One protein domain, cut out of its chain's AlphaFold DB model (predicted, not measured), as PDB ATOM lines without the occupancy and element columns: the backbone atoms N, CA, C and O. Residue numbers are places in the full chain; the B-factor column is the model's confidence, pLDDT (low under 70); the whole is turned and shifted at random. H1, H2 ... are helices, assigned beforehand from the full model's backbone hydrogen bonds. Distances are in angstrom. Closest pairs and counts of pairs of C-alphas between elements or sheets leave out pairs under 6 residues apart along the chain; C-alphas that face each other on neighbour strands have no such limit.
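This is residues 205 to 306 of the 880 residues of the protein "PNPLA domain-containing protein" of Spirosoma sp. HMF4905 (UniProt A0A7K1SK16). Four helices, H1, H2, H3 and H5, run nearly side by side in an up-and-down bundle, H1 and H3 making one layer and H2 and H5 the other. H6 crosses the side made by H3 and H5, away from H1 and H2, and the very short H4 sits at the end of the bundle where the chain turns from H3 to H5. The printed part has 102 residues with six named helices in the order H1 to H6 and no named strand; the class is all helix. It is compact, with a radius of gyration of the C-alphas of 13.1 A and spans of 39 by 28 by 16 A.

H3, residues 255 to 273, is the hub, touching four other helices. It touches H5, residues 283 to 292, at a shallow tilt of 4 degrees, opposite ways; the closest C-alphas, of Ala 269 and Ala 284, are 6.0 A apart. With residues 261 to 268 alone H3 touches H1, residues 213 to 225, at a shallow tilt of 8 degrees, the same way, with the C-alphas of Glu 221 and Leu 265 closest at 6.8 A. H2, residues 229 to 246, forms a helical hairpin with H1: they touch at a shallow tilt of 17 degrees, opposite ways, the closest C-alphas being those of Ala 220 and Ala 232 at 4.4 A. H2 also touches H5, at a shallow tilt of 5 degrees, the same way, closest at the C-alphas of Arg 233 and Val 287, 5.4 A apart. H2 and H3 are near each other. H6, residues 296 to 304, touches residues 262 to 270 of H3 alone and stands only just about perpendicular to H3, at 71 degrees; the closest C-alphas, of Ala 266 and Phe 303, are 5.2 A apart. H6 is apart from H1 and H2. H4, residues 276 to 279, touches H3 only at the corner, where the closest C-alphas, of Val 270 and Val 276, are 5.4 A apart. In H1, H2, H3, H5 and H6 every O i to N i+4 pair is within hydrogen-bond range; H4 is too short for such a pair.

H3 measures 27.3 A from first to last C-alpha, from (-21.139, -26.253, -50.398) at Asp 255. H2 measures 25.4 A, H1 18.1 A, H5 14.4 A, H6 12.2 A and H4 5.1 A. H1 begins with C-alpha 213 at (-18.287, -34.788, -42.055), and H6 ends with C-alpha 304 at (-39.651, -30.449, -54.755).

The two C-alphas farthest apart, of Gln 250 and Asn 274, are 40.6 A apart. The printed part has no cut. The link from H2 to H3, 8 residues, is short; the other links are tight. The mean pLDDT of the printed part is 90.3, and no printed residue is under 70.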
ATOM      1  N   HIS A 205     -18.536 -44.424 -30.854       85.06
ATOM      2  CA  HIS A 205     -18.663 -43.129 -31.519       85.06
ATOM      3  C   HIS A 205     -19.923 -42.404 -31.056       85.06
ATOM      4  O   HIS A 205     -21.015 -42.966 -31.017       85.06
ATOM      5  N   THR A 206     -19.772 -41.121 -30.750       87.31
ATOM      6  CA  THR A 206     -20.877 -40.215 -30.424       87.31
ATOM      7  C   THR A 206     -20.808 -38.978 -31.324       87.31
ATOM      8  O   THR A 206     -19.747 -38.710 -31.910       87.31
ATOM      9  N   PRO A 207     -21.890 -38.187 -31.435       87.31
ATOM     10  CA  PRO A 207     -21.834 -36.915 -32.150       87.31
ATOM     11  C   PRO A 207     -20.675 -36.028 -31.661       87.31
ATOM     12  O   PRO A 207     -19.929 -35.465 -32.456       87.31
ATOM     13  N   GLU A 208     -20.447 -35.953 -30.351       84.88
ATOM     14  CA  GLU A 208     -19.445 -35.068 -29.741       84.88
ATOM     15  C   GLU A 208     -18.004 -35.486 -30.061       84.88
ATOM     16  O   GLU A 208     -17.120 -34.638 -30.159       84.88
ATOM     17  N   THR A 209     -17.764 -36.787 -30.232       84.31
ATOM     18  CA  THR A 209     -16.423 -37.359 -30.449       84.31
ATOM     19  C   THR A 209     -16.045 -37.467 -31.928       84.31
ATOM     20  O   THR A 209     -14.865 -37.591 -32.261       84.31
ATOM     21  N   THR A 210     -17.019 -37.365 -32.836       85.62
ATOM     22  CA  THR A 210     -16.806 -37.536 -34.279       85.62
ATOM     23  C   THR A 210     -16.339 -36.234 -34.945       85.62
ATOM     24  O   THR A 210     -16.879 -35.149 -34.702       85.62
ATOM     25  N   THR A 211     -15.325 -36.337 -35.813       85.38
ATOM     26  CA  THR A 211     -14.678 -35.191 -36.492       85.38
ATOM     27  C   THR A 211     -14.589 -35.334 -38.015       85.38
ATOM     28  O   THR A 211     -13.882 -34.561 -38.658       85.38
ATOM     29  N   ASP A 212     -15.323 -36.281 -38.606       89.94
ATOM     30  CA  ASP A 212     -15.451 -36.416 -40.058       89.94
ATOM     31  C   ASP A 212     -16.878 -36.094 -40.522       89.94
ATOM     32  O   ASP A 212     -17.858 -36.618 -39.989       89.94
ATOM     33  N   TYR A 213     -16.996 -35.226 -41.528       92.25
ATOM     34  CA  TYR A 213     -18.287 -34.788 -42.055       92.25
ATOM     35  C   TYR A 213     -19.103 -35.933 -42.670       92.25
ATOM     36  O   TYR A 213     -20.300 -36.035 -42.395       92.25
ATOM     37  N   TRP A 214     -18.481 -36.784 -43.492       91.69
ATOM     38  CA  TRP A 214     -19.172 -37.877 -44.178       91.69
ATOM     39  C   TRP A 214     -19.631 -38.947 -43.197       91.69
ATOM     40  O   TRP A 214     -20.743 -39.453 -43.342       91.69
ATOM     41  N   TYR A 215     -18.836 -39.227 -42.162       93.19
ATOM     42  CA  TYR A 215     -19.254 -40.112 -41.075       93.19
ATOM     43  C   TYR A 215     -20.507 -39.578 -40.368       93.19
ATOM     44  O   TYR A 215     -21.511 -40.283 -40.265       93.19
ATOM     45  N   LEU A 216     -20.480 -38.305 -39.945       95.06
ATOM     46  CA  LEU A 216     -21.599 -37.663 -39.243       95.06
ATOM     47  C   LEU A 216     -22.907 -37.760 -40.039       95.06
ATOM     48  O   LEU A 216     -23.941 -38.137 -39.489       95.06
ATOM     49  N   VAL A 217     -22.871 -37.428 -41.334       95.50
ATOM     50  CA  VAL A 217     -24.084 -37.430 -42.167       95.50
ATOM     51  C   VAL A 217     -24.532 -38.835 -42.565       95.50
ATOM     52  O   VAL A 217     -25.728 -39.042 -42.744       95.50
ATOM     53  N   THR A 218     -23.619 -39.808 -42.647       95.25
ATOM     54  CA  THR A 218     -23.979 -41.207 -42.927       95.25
ATOM     55  C   THR A 218     -24.708 -41.828 -41.739       95.25
ATOM     56  O   THR A 218     -25.772 -42.418 -41.915       95.25
ATOM     57  N   VAL A 219     -24.210 -41.622 -40.514       95.81
ATOM     58  CA  VAL A 219     -24.911 -42.065 -39.295       95.81
ATOM     59  C   VAL A 219     -26.254 -41.348 -39.152       95.81
ATOM     60  O   VAL A 219     -27.265 -41.984 -38.850       95.81
ATOM     61  N   ALA A 220     -26.300 -40.043 -39.434       96.56
ATOM     62  CA  ALA A 220     -27.560 -39.311 -39.457       96.56
ATOM     63  C   ALA A 220     -28.568 -39.909 -40.450       96.56
ATOM     64  O   ALA A 220     -29.734 -40.059 -40.098       96.56
ATOM     65  N   GLU A 221     -28.142 -40.262 -41.668       97.00
ATOM     66  CA  GLU A 221     -29.002 -40.878 -42.684       97.00
ATOM     67  C   GLU A 221     -29.540 -42.244 -42.243       97.00
ATOM     68  O   GLU A 221     -30.707 -42.541 -42.498       97.00
ATOM     69  N   VAL A 222     -28.740 -43.052 -41.538       97.44
ATOM     70  CA  VAL A 222     -29.194 -44.326 -40.955       97.44
ATOM     71  C   VAL A 222     -30.371 -44.096 -40.005       97.44
ATOM     72  O   VAL A 222     -31.439 -44.676 -40.207       97.44
ATOM     73  N   TYR A 223     -30.212 -43.208 -39.019       97.31
ATOM     74  CA  TYR A 223     -31.282 -42.872 -38.072       97.31
ATOM     75  C   TYR A 223     -32.485 -42.218 -38.757       97.31
ATOM     76  O   TYR A 223     -33.630 -42.549 -38.459       97.31
ATOM     77  N   PHE A 224     -32.241 -41.326 -39.717       96.88
ATOM     78  CA  PHE A 224     -33.292 -40.662 -40.486       96.88
ATOM     79  C   PHE A 224     -34.114 -41.671 -41.298       96.88
ATOM     80  O   PHE A 224     -35.341 -41.590 -41.351       96.88
ATOM     81  N   GLY A 225     -33.443 -42.656 -41.898       95.25
ATOM     82  CA  GLY A 225     -34.045 -43.765 -42.628       95.25
ATOM     83  C   GLY A 225     -34.847 -44.728 -41.742       95.25
ATOM     84  O   GLY A 225     -35.825 -45.307 -42.203       95.25
ATOM     85  N   LEU A 226     -34.470 -44.870 -40.470       95.94
ATOM     86  CA  LEU A 226     -35.238 -45.594 -39.445       95.94
ATOM     87  C   LEU A 226     -36.365 -44.749 -38.828       95.94
ATOM     88  O   LEU A 226     -37.091 -45.241 -37.971       95.94
ATOM     89  N   GLN A 227     -36.528 -43.495 -39.269       94.94
ATOM     90  CA  GLN A 227     -37.482 -42.522 -38.721       94.94
ATOM     91  C   GLN A 227     -37.216 -42.169 -37.243       94.94
ATOM     92  O   GLN A 227     -38.076 -41.640 -36.546       94.94
ATOM     93  N   GLU A 228     -35.987 -42.384 -36.766       96.25
ATOM     94  CA  GLU A 228     -35.504 -41.950 -35.451       96.25
ATOM     95  C   GLU A 228     -34.996 -40.498 -35.522       96.25
ATOM     96  O   GLU A 228     -33.813 -40.192 -35.337       96.25
ATOM     97  N   TYR A 229     -35.906 -39.578 -35.841       95.88
ATOM     98  CA  TYR A 229     -35.588 -38.193 -36.200       95.88
ATOM     99  C   TYR A 229     -34.886 -37.395 -35.097       95.88
ATOM    100  O   TYR A 229     -33.996 -36.598 -35.394       95.88
ATOM    101  N   THR A 230     -35.223 -37.639 -33.829       95.25
ATOM    102  CA  THR A 230     -34.560 -36.987 -32.689       95.25
ATOM    103  C   THR A 230     -33.061 -37.307 -32.648       95.25
ATOM    104  O   THR A 230     -32.242 -36.401 -32.485       95.25
ATOM    105  N   THR A 231     -32.680 -38.569 -32.867       95.31
ATOM    106  CA  THR A 231     -31.270 -38.982 -32.909       95.31
ATOM    107  C   THR A 231     -30.602 -38.516 -34.198       95.31
ATOM    108  O   THR A 231     -29.503 -37.973 -34.158       95.31
ATOM    109  N   ALA A 232     -31.273 -38.631 -35.349       96.81
ATOM    110  CA  ALA A 232     -30.746 -38.114 -36.615       96.81
ATOM    111  C   ALA A 232     -30.400 -36.616 -36.526       96.81
ATOM    112  O   ALA A 232     -29.378 -36.164 -37.048       96.81
ATOM    113  N   ARG A 233     -31.232 -35.844 -35.820       96.31
ATOM    114  CA  ARG A 233     -31.028 -34.414 -35.594       96.31
ATOM    115  C   ARG A 233     -29.748 -34.105 -34.827       96.31
ATOM    116  O   ARG A 233     -29.060 -33.173 -35.230       96.31
ATOM    117  N   SER A 234     -29.408 -34.851 -33.774       95.44
ATOM    118  CA  SER A 234     -28.194 -34.568 -32.991       95.44
ATOM    119  C   SER A 234     -26.924 -34.733 -33.836       95.44
ATOM    120  O   SER A 234     -26.046 -33.866 -33.820       95.44
ATOM    121  N   TRP A 235     -26.871 -35.775 -34.669       96.44
ATOM    122  CA  TRP A 235     -25.786 -35.993 -35.631       96.44
ATOM    123  C   TRP A 235     -25.706 -34.883 -36.688       96.44
ATOM    124  O   TRP A 235     -24.617 -34.388 -36.990       96.44
ATOM    125  N   LEU A 236     -26.845 -34.431 -37.223       96.38
ATOM    126  CA  LEU A 236     -26.877 -33.342 -38.206       96.38
ATOM    127  C   LEU A 236     -26.539 -31.972 -37.606       96.38
ATOM    128  O   LEU A 236     -25.875 -31.170 -38.261       96.38
ATOM    129  N   GLU A 237     -26.957 -31.687 -36.374       95.00
ATOM    130  CA  GLU A 237     -26.577 -30.460 -35.668       95.00
ATOM    131  C   GLU A 237     -25.070 -30.435 -35.398       95.00
ATOM    132  O   GLU A 237     -24.422 -29.406 -35.613       95.00
ATOM    133  N   ARG A 238     -24.472 -31.579 -35.044       94.88
ATOM    134  CA  ARG A 238     -23.014 -31.703 -34.982       94.88
ATOM    135  C   ARG A 238     -22.359 -31.467 -36.342       94.88
ATOM    136  O   ARG A 238     -21.375 -30.727 -36.398       94.88
ATOM    137  N   ALA A 239     -22.887 -32.054 -37.420       95.19
ATOM    138  CA  ALA A 239     -22.380 -31.844 -38.779       95.19
ATOM    139  C   ALA A 239     -22.433 -30.364 -39.181       95.19
ATOM    140  O   ALA A 239     -21.475 -29.843 -39.750       95.19
ATOM    141  N   TYR A 240     -23.513 -29.661 -38.830       94.00
ATOM    142  CA  TYR A 240     -23.623 -28.219 -39.027       94.00
ATOM    143  C   TYR A 240     -22.554 -27.447 -38.243       94.00
ATOM    144  O   TYR A 240     -21.870 -26.597 -38.814       94.00
ATOM    145  N   THR A 241     -22.359 -27.761 -36.960       93.62
ATOM    146  CA  THR A 241     -21.303 -27.147 -36.138       93.62
ATOM    147  C   THR A 241     -19.920 -27.386 -36.743       93.62
ATOM    148  O   THR A 241     -19.143 -26.445 -36.873       93.62
ATOM    149  N   PHE A 242     -19.646 -28.603 -37.220       93.19
ATOM    150  CA  PHE A 242     -18.393 -28.939 -37.898       93.19
ATOM    151  C   PHE A 242     -18.169 -28.105 -39.171       93.19
ATOM    152  O   PHE A 242     -17.067 -27.610 -39.409       93.19
ATOM    153  N   ILE A 243     -19.222 -27.878 -39.968       92.56
ATOM    154  CA  ILE A 243     -19.162 -26.980 -41.134       92.56
ATOM    155  C   ILE A 243     -18.749 -25.562 -40.709       92.56
ATOM    156  O   ILE A 243     -17.917 -24.949 -41.382       92.56
ATOM    157  N   GLN A 244     -19.294 -25.040 -39.603       92.50
ATOM    158  CA  GLN A 244     -18.938 -23.706 -39.105       92.50
ATOM    159  C   GLN A 244     -17.502 -23.650 -38.572       92.50
ATOM    160  O   GLN A 244     -16.779 -22.716 -38.906       92.50
ATOM    161  N   GLU A 245     -17.065 -24.661 -37.817       92.88
ATOM    162  CA  GLU A 245     -15.695 -24.777 -37.288       92.88
ATOM    163  C   GLU A 245     -14.639 -24.757 -38.401       92.88
ATOM    164  O   GLU A 245     -13.564 -24.178 -38.245       92.88
ATOM    165  N   LYS A 246     -14.942 -25.380 -39.545       92.06
ATOM    166  CA  LYS A 246     -14.033 -25.455 -40.696       92.06
ATOM    167  C   LYS A 246     -14.181 -24.293 -41.678       92.06
ATOM    168  O   LYS A 246     -13.375 -24.180 -42.607       92.06
ATOM    169  N   LYS A 247     -15.175 -23.418 -41.508       90.44
ATOM    170  CA  LYS A 247     -15.446 -22.310 -42.431       90.44
ATOM    171  C   LYS A 247     -14.243 -21.364 -42.510       90.44
ATOM    172  O   LYS A 247     -13.705 -20.934 -41.501       90.44
ATOM    173  N   GLY A 248     -13.812 -21.038 -43.730       85.31
ATOM    174  CA  GLY A 248     -12.647 -20.173 -43.968       85.31
ATOM    175  C   GLY A 248     -11.281 -20.855 -43.804       85.31
ATOM    176  O   GLY A 248     -10.262 -20.214 -44.046       85.31
ATOM    177  N   THR A 249     -11.241 -22.143 -43.447       88.75
ATOM    178  CA  THR A 249     -10.006 -22.942 -43.402       88.75
ATOM    179  C   THR A 249      -9.767 -23.685 -44.723       88.75
ATOM    180  O   THR A 249     -10.642 -23.740 -45.590       88.75
ATOM    181  N   GLN A 250      -8.588 -24.295 -44.886       80.88
ATOM    182  CA  GLN A 250      -8.295 -25.161 -46.036       80.88
ATOM    183  C   GLN A 250      -9.190 -26.416 -46.084       80.88
ATOM    184  O   GLN A 250      -9.452 -26.931 -47.171       80.88
ATOM    185  N   ASP A 251      -9.702 -26.849 -44.930       83.19
ATOM    186  CA  ASP A 251     -10.572 -28.020 -44.773       83.19
ATOM    187  C   ASP A 251     -12.065 -27.647 -44.785       83.19
ATOM    188  O   ASP A 251     -12.911 -28.420 -44.332       83.19
ATOM    189  N   ALA A 252     -12.411 -26.444 -45.261       87.06
ATOM    190  CA  ALA A 252     -13.795 -26.001 -45.357       87.06
ATOM    191  C   ALA A 252     -14.629 -26.984 -46.189       87.06
ATOM    192  O   ALA A 252     -14.267 -27.323 -47.320       87.06
ATOM    193  N   ILE A 253     -15.775 -27.397 -45.641       89.50
ATOM    194  CA  ILE A 253     -16.701 -28.302 -46.321       89.50
ATOM    195  C   ILE A 253     -17.288 -27.591 -47.544       89.50
ATOM    196  O   ILE A 253     -17.954 -26.561 -47.394       89.50
ATOM    197  N   PRO A 254     -17.048 -28.102 -48.765       85.12
ATOM    198  CA  PRO A 254     -17.597 -27.505 -49.963       85.12
ATOM    199  C   PRO A 254     -19.118 -27.554 -49.963       85.12
ATOM    200  O   PRO A 254     -19.741 -28.565 -49.643       85.12
ATOM    201  N   ASP A 255     -19.705 -26.481 -50.460       83.75
ATOM    202  CA  ASP A 255     -21.139 -26.253 -50.398       83.75
ATOM    203  C   ASP A 255     -22.005 -27.344 -51.047       83.75
ATOM    204  O   ASP A 255     -23.054 -27.736 -50.538       83.75
ATOM    205  N   TRP A 256     -21.506 -27.903 -52.149       84.31
ATOM    206  CA  TRP A 256     -22.174 -28.976 -52.879       84.31
ATOM    207  C   TRP A 256     -22.325 -30.261 -52.050       84.31
ATOM    208  O   TRP A 256     -23.225 -31.050 -52.333       84.31
ATOM    209  N   GLN A 257     -21.461 -30.496 -51.052       89.19
ATOM    210  CA  GLN A 257     -21.576 -31.658 -50.163       89.19
ATOM    211  C   GLN A 257     -22.803 -31.505 -49.265       89.19
ATOM    212  O   GLN A 257     -23.625 -32.414 -49.194       89.19
ATOM    213  N   VAL A 258     -22.983 -30.313 -48.690       91.62
ATOM    214  CA  VAL A 258     -24.150 -29.964 -47.869       91.62
ATOM    215  C   VAL A 258     -25.440 -30.069 -48.680       91.62
ATOM    216  O   VAL A 258     -26.400 -30.690 -48.228       91.62
ATOM    217  N   GLU A 259     -25.444 -29.519 -49.899       90.75
ATOM    218  CA  GLU A 259     -26.584 -29.614 -50.817       90.75
ATOM    219  C   GLU A 259     -26.939 -31.077 -51.133       90.75
ATOM    220  O   GLU A 259     -28.112 -31.452 -51.109       90.75
ATOM    221  N   THR A 260     -25.934 -31.917 -51.408       89.81
ATOM    222  CA  THR A 260     -26.135 -33.338 -51.736       89.81
ATOM    223  C   THR A 260     -26.778 -34.084 -50.568       89.81
ATOM    224  O   THR A 260     -27.791 -34.758 -50.769       89.81
ATOM    225  N   THR A 261     -26.257 -33.899 -49.352       94.00
ATOM    226  CA  THR A 261     -26.816 -34.479 -48.122       94.00
ATOM    227  C   THR A 261     -28.265 -34.039 -47.912       94.00
ATOM    228  O   THR A 261     -29.151 -34.872 -47.726       94.00
ATOM    229  N   ALA A 262     -28.542 -32.734 -48.016       94.12
ATOM    230  CA  ALA A 262     -29.889 -32.199 -47.830       94.12
ATOM    231  C   ALA A 262     -30.890 -32.766 -48.850       94.12
ATOM    232  O   ALA A 262     -32.008 -33.130 -48.486       94.12
ATOM    233  N   ARG A 263     -30.493 -32.886 -50.125       92.00
ATOM    234  CA  ARG A 263     -31.346 -33.441 -51.189       92.00
ATOM    235  C   ARG A 263     -31.632 -34.931 -51.001       92.00
ATOM    236  O   ARG A 263     -32.758 -35.350 -51.267       92.00
ATOM    237  N   GLN A 264     -30.655 -35.716 -50.549       92.62
ATOM    238  CA  GLN A 264     -30.838 -37.148 -50.290       92.62
ATOM    239  C   GLN A 264     -31.811 -37.386 -49.133       92.62
ATOM    240  O   GLN A 264     -32.799 -38.099 -49.303       92.62
ATOM    241  N   LEU A 265     -31.609 -36.698 -48.006       95.06
ATOM    242  CA  LEU A 265     -32.510 -36.759 -46.852       95.06
ATOM    243  C   LEU A 265     -33.921 -36.251 -47.189       95.06
ATOM    244  O   LEU A 265     -34.909 -36.863 -46.788       95.06
ATOM    245  N   ALA A 266     -34.045 -35.180 -47.978       93.00
ATOM    246  CA  ALA A 266     -35.351 -34.700 -48.431       93.00
ATOM    247  C   ALA A 266     -36.053 -35.731 -49.331       93.00
ATOM    248  O   ALA A 266     -37.256 -35.948 -49.203       93.00
ATOM    249  N   LYS A 267     -35.318 -36.407 -50.225       91.19
ATOM    250  CA  LYS A 267     -35.882 -37.486 -51.051       91.19
ATOM    251  C   LYS A 267     -36.311 -38.678 -50.190       91.19
ATOM    252  O   LYS A 267     -37.392 -39.194 -50.442       91.19
ATOM    253  N   LEU A 268     -35.534 -39.066 -49.177       93.00
ATOM    254  CA  LEU A 268     -35.921 -40.090 -48.197       93.00
ATOM    255  C   LEU A 268     -37.209 -39.720 -47.451       93.00
ATOM    256  O   LEU A 268     -38.124 -40.532 -47.378       93.00
ATOM    257  N   ALA A 269     -37.319 -38.478 -46.975       92.44
ATOM    258  CA  ALA A 269     -38.530 -37.996 -46.313       92.44
ATOM    259  C   ALA A 269     -39.764 -38.113 -47.227       92.44
ATOM    260  O   ALA A 269     -40.794 -38.630 -46.808       92.44
ATOM    261  N   VAL A 270     -39.642 -37.719 -48.501       88.75
ATOM    262  CA  VAL A 270     -40.724 -37.874 -49.492       88.75
ATOM    263  C   VAL A 270     -41.067 -39.346 -49.751       88.75
ATOM    264  O   VAL A 270     -42.231 -39.666 -49.975       88.75
ATOM    265  N   LEU A 271     -40.079 -40.247 -49.737       86.94
ATOM    266  CA  LEU A 271     -40.307 -41.685 -49.918       86.94
ATOM    267  C   LEU A 271     -41.068 -42.302 -48.734       86.94
ATOM    268  O   LEU A 271     -41.946 -43.131 -48.959       86.94
ATOM    269  N   HIS A 272     -40.783 -41.881 -47.498       86.38
ATOM    270  CA  HIS A 272     -41.499 -42.357 -46.307       86.38
ATOM    271  C   HIS A 272     -42.941 -41.845 -46.247       86.38
ATOM    272  O   HIS A 272     -43.868 -42.614 -45.997       86.38
ATOM    273  N   GLU A 273     -43.126 -40.556 -46.522       83.38
ATOM    274  CA  GLU A 273     -44.420 -39.872 -46.420       83.38
ATOM    275  C   GLU A 273     -45.290 -40.091 -47.669       83.38
ATOM    276  O   GLU A 273     -46.445 -39.704 -47.706       83.38
ATOM    277  N   ASN A 274     -44.771 -40.722 -48.729       77.50
ATOM    278  CA  ASN A 274     -45.442 -40.956 -50.021       77.50
ATOM    279  C   ASN A 274     -45.918 -39.688 -50.771       77.50
ATOM    280  O   ASN A 274     -46.441 -39.799 -51.882       77.50
ATOM    281  N   SER A 275     -45.735 -38.488 -50.214       80.38
ATOM    282  CA  SER A 275     -46.081 -37.210 -50.836       80.38
ATOM    283  C   SER A 275     -45.143 -36.099 -50.358       80.38
ATOM    284  O   SER A 275     -44.605 -36.123 -49.249       80.38
ATOM    285  N   VAL A 276     -44.939 -35.103 -51.221       80.31
ATOM    286  CA  VAL A 276     -44.118 -33.928 -50.913       80.31
ATOM    287  C   VAL A 276     -44.790 -33.060 -49.850       80.31
ATOM    288  O   VAL A 276     -44.126 -32.590 -48.932       80.31
ATOM    289  N   GLU A 277     -46.100 -32.870 -49.954       83.44
ATOM    290  CA  GLU A 277     -46.907 -32.044 -49.054       83.44
ATOM    291  C   GLU A 277     -46.881 -32.588 -47.624       83.44
ATOM    292  O   GLU A 277     -46.720 -31.819 -46.679       83.44
ATOM    293  N   GLN A 278     -46.980 -33.912 -47.464       83.19
ATOM    294  CA  GLN A 278     -46.890 -34.572 -46.158       83.19
ATOM    295  C   GLN A 278     -45.475 -34.455 -45.578       83.19
ATOM    296  O   GLN A 278     -45.302 -34.098 -44.413       83.19
ATOM    297  N   ALA A 279     -44.453 -34.627 -46.418       80.56
ATOM    298  CA  ALA A 279     -43.064 -34.486 -46.000       80.56
ATOM    299  C   ALA A 279     -42.675 -33.057 -45.587       80.56
ATOM    300  O   ALA A 279     -41.740 -32.890 -44.811       80.56
ATOM    301  N   GLN A 280     -43.385 -32.027 -46.060       82.69
ATOM    302  CA  GLN A 280     -43.140 -30.621 -45.701       82.69
ATOM    303  C   GLN A 280     -43.693 -30.218 -44.330       82.69
ATOM    304  O   GLN A 280     -43.358 -29.147 -43.825       82.69
ATOM    305  N   VAL A 281     -44.517 -31.065 -43.714       86.88
ATOM    306  CA  VAL A 281     -45.092 -30.832 -42.380       86.88
ATOM    307  C   VAL A 281     -44.647 -31.873 -41.350       86.88
ATOM    308  O   VAL A 281     -45.104 -31.831 -40.209       86.88
ATOM    309  N   SER A 282     -43.756 -32.796 -41.724       89.06
ATOM    310  CA  SER A 282     -43.327 -33.896 -40.860       89.06
ATOM    311  C   SER A 282     -42.145 -33.539 -39.951       89.06
ATOM    312  O   SER A 282     -41.507 -32.486 -40.062       89.06
ATOM    313  N   GLU A 283     -41.810 -34.435 -39.022       92.12
ATOM    314  CA  GLU A 283     -40.628 -34.271 -38.168       92.12
ATOM    315  C   GLU A 283     -39.335 -34.230 -39.006       92.12
ATOM    316  O   GLU A 283     -38.430 -33.439 -38.723       92.12
ATOM    317  N   ALA A 284     -39.297 -34.974 -40.118       91.75
ATOM    318  CA  ALA A 284     -38.203 -34.981 -41.086       91.75
ATOM    319  C   ALA A 284     -37.885 -33.578 -41.638       91.75
ATOM    320  O   ALA A 284     -36.713 -33.201 -41.756       91.75
ATOM    321  N   TRP A 285     -38.916 -32.772 -41.923       92.25
ATOM    322  CA  TRP A 285     -38.768 -31.369 -42.320       92.25
ATOM    323  C   TRP A 285     -38.076 -30.542 -41.239       92.25
ATOM    324  O   TRP A 285     -37.147 -29.783 -41.523       92.25
ATOM    325  N   THR A 286     -38.497 -30.715 -39.986       92.06
ATOM    326  CA  THR A 286     -37.936 -29.985 -38.842       92.06
ATOM    327  C   THR A 286     -36.452 -30.304 -38.657       92.06
ATOM    328  O   THR A 286     -35.643 -29.393 -38.459       92.06
ATOM    329  N   VAL A 287     -36.077 -31.579 -38.789       94.06
ATOM    330  CA  VAL A 287     -34.679 -32.030 -38.743       94.06
ATOM    331  C   VAL A 287     -33.856 -31.412 -39.876       94.06
ATOM    332  O   VAL A 287     -32.789 -30.842 -39.638       94.06
ATOM    333  N   LEU A 288     -34.365 -31.453 -41.108       92.81
ATOM    334  CA  LEU A 288     -33.684 -30.885 -42.270       92.81
ATOM    335  C   LEU A 288     -33.523 -29.365 -42.189       92.81
ATOM    336  O   LEU A 288     -32.470 -28.837 -42.553       92.81
ATOM    337  N   ARG A 289     -34.523 -28.651 -41.669       91.31
ATOM    338  CA  ARG A 289     -34.429 -27.209 -41.410       91.31
ATOM    339  C   ARG A 289     -33.353 -26.904 -40.369       91.31
ATOM    340  O   ARG A 289     -32.573 -25.969 -40.545       91.31
ATOM    341  N   ALA A 290     -33.271 -27.712 -39.309       89.88
ATOM    342  CA  ALA A 290     -32.251 -27.556 -38.277       89.88
ATOM    343  C   ALA A 290     -30.827 -27.762 -38.819       89.88
ATOM    344  O   ALA A 290     -29.927 -27.040 -38.388       89.88
ATOM    345  N   PHE A 291     -30.641 -28.681 -39.773       93.44
ATOM    346  CA  PHE A 291     -29.365 -28.939 -40.449       93.44
ATOM    347  C   PHE A 291     -28.980 -27.844 -41.451       93.44
ATOM    348  O   PHE A 291     -27.865 -27.332 -41.431       93.44
ATOM    349  N   THR A 292     -29.900 -27.498 -42.352       90.81
ATOM    350  CA  THR A 292     -29.609 -26.621 -43.497       90.81
ATOM    351  C   THR A 292     -29.580 -25.142 -43.129       90.81
ATOM    352  O   THR A 292     -28.880 -24.377 -43.793       90.81
ATOM    353  N   LYS A 293     -30.329 -24.738 -42.089       88.75
ATOM    354  CA  LYS A 293     -30.527 -23.337 -41.673       88.75
ATOM    355  C   LYS A 293     -30.979 -22.412 -42.814       88.75
ATOM    356  O   LYS A 293     -30.670 -21.227 -42.795       88.75
ATOM    357  N   VAL A 294     -31.686 -22.950 -43.810       88.56
ATOM    358  CA  VAL A 294     -32.304 -22.152 -44.878       88.56
ATOM    359  C   VAL A 294     -33.747 -21.802 -44.520       88.56
ATOM    360  O   VAL A 294     -34.371 -22.459 -43.681       88.56
ATOM    361  N   GLU A 295     -34.278 -20.777 -45.180       87.81
ATOM    362  CA  GLU A 295     -35.677 -20.382 -45.029       87.81
ATOM    363  C   GLU A 295     -36.642 -21.455 -45.575       87.81
ATOM    364  O   GLU A 295     -36.261 -22.226 -46.468       87.81
ATOM    365  N   PRO A 296     -37.882 -21.544 -45.049       86.81
ATOM    366  CA  PRO A 296     -38.860 -22.565 -45.437       86.81
ATOM    367  C   PRO A 296     -39.066 -22.704 -46.954       86.81
ATOM    368  O   PRO A 296     -39.117 -23.819 -47.469       86.81
ATOM    369  N   GLU A 297     -39.112 -21.596 -47.687       84.81
ATOM    370  CA  GLU A 297     -39.311 -21.549 -49.140       84.81
ATOM    371  C   GLU A 297     -38.123 -22.165 -49.895       84.81
ATOM    372  O   GLU A 297     -38.289 -22.884 -50.885       84.81
ATOM    373  N   ALA A 298     -36.902 -21.927 -49.412       87.38
ATOM    374  CA  ALA A 298     -35.703 -22.530 -49.979       87.38
ATOM    375  C   ALA A 298     -35.656 -24.039 -49.698       87.38
ATOM    376  O   ALA A 298     -35.300 -24.817 -50.588       87.38
ATOM    377  N   LEU A 299     -36.066 -24.461 -48.495       88.75
ATOM    378  CA  LEU A 299     -36.157 -25.874 -48.122       88.75
ATOM    379  C   LEU A 299     -37.213 -26.612 -48.956       88.75
ATOM    380  O   LEU A 299     -36.960 -27.722 -49.423       88.75
ATOM    381  N   GLN A 300     -38.353 -25.976 -49.233       85.88
ATOM    382  CA  GLN A 300     -39.388 -26.518 -50.115       85.88
ATOM    383  C   GLN A 300     -38.823 -26.874 -51.499       85.88
ATOM    384  O   GLN A 300     -39.110 -27.951 -52.021       85.88
ATOM    385  N   ALA A 301     -37.942 -26.045 -52.068       83.38
ATOM    386  CA  ALA A 301     -37.281 -26.355 -53.339       83.38
ATOM    387  C   ALA A 301     -36.357 -27.592 -53.268       83.38
ATOM    388  O   ALA A 301     -36.186 -28.300 -54.262       83.38
ATOM    389  N   ILE A 302     -35.780 -27.909 -52.103       87.94
ATOM    390  CA  ILE A 302     -34.993 -29.140 -51.903       87.94
ATOM    391  C   ILE A 302     -35.913 -30.368 -51.975       87.94
ATOM    392  O   ILE A 302     -35.593 -31.334 -52.675       87.94
ATOM    393  N   PHE A 303     -37.082 -30.304 -51.328       88.38
ATOM    394  CA  PHE A 303     -38.098 -31.363 -51.350       88.38
ATOM    395  C   PHE A 303     -38.753 -31.527 -52.723       88.38
ATOM    396  O   PHE A 303     -38.918 -32.655 -53.189       88.38
ATOM    397  N   ASN A 304     -39.059 -30.430 -53.414       85.62
ATOM    398  CA  ASN A 304     -39.651 -30.449 -54.755       85.62
ATOM    399  C   ASN A 304     -38.624 -30.858 -55.822       85.62
ATOM    400  O   ASN A 304     -38.967 -31.470 -56.827       85.62
ATOM    401  N   GLY A 305     -37.340 -30.598 -55.577       87.81
ATOM    402  CA  GLY A 305     -36.296 -30.667 -56.595       87.81
ATOM    403  C   GLY A 305     -36.392 -29.513 -57.599       87.81
ATOM    404  O   GLY A 305     -37.237 -28.624 -57.483       87.81
ATOM    405  N   LYS A 306     -35.481 -29.501 -58.575       91.62
ATOM    406  CA  LYS A 306     -35.338 -28.357 -59.480       91.62
ATOM    407  C   LYS A 306     -36.552 -28.210 -60.387       91.62
ATOM    408  O   LYS A 306     -36.943 -29.166 -61.063       91.62
TER     409      LYS A 306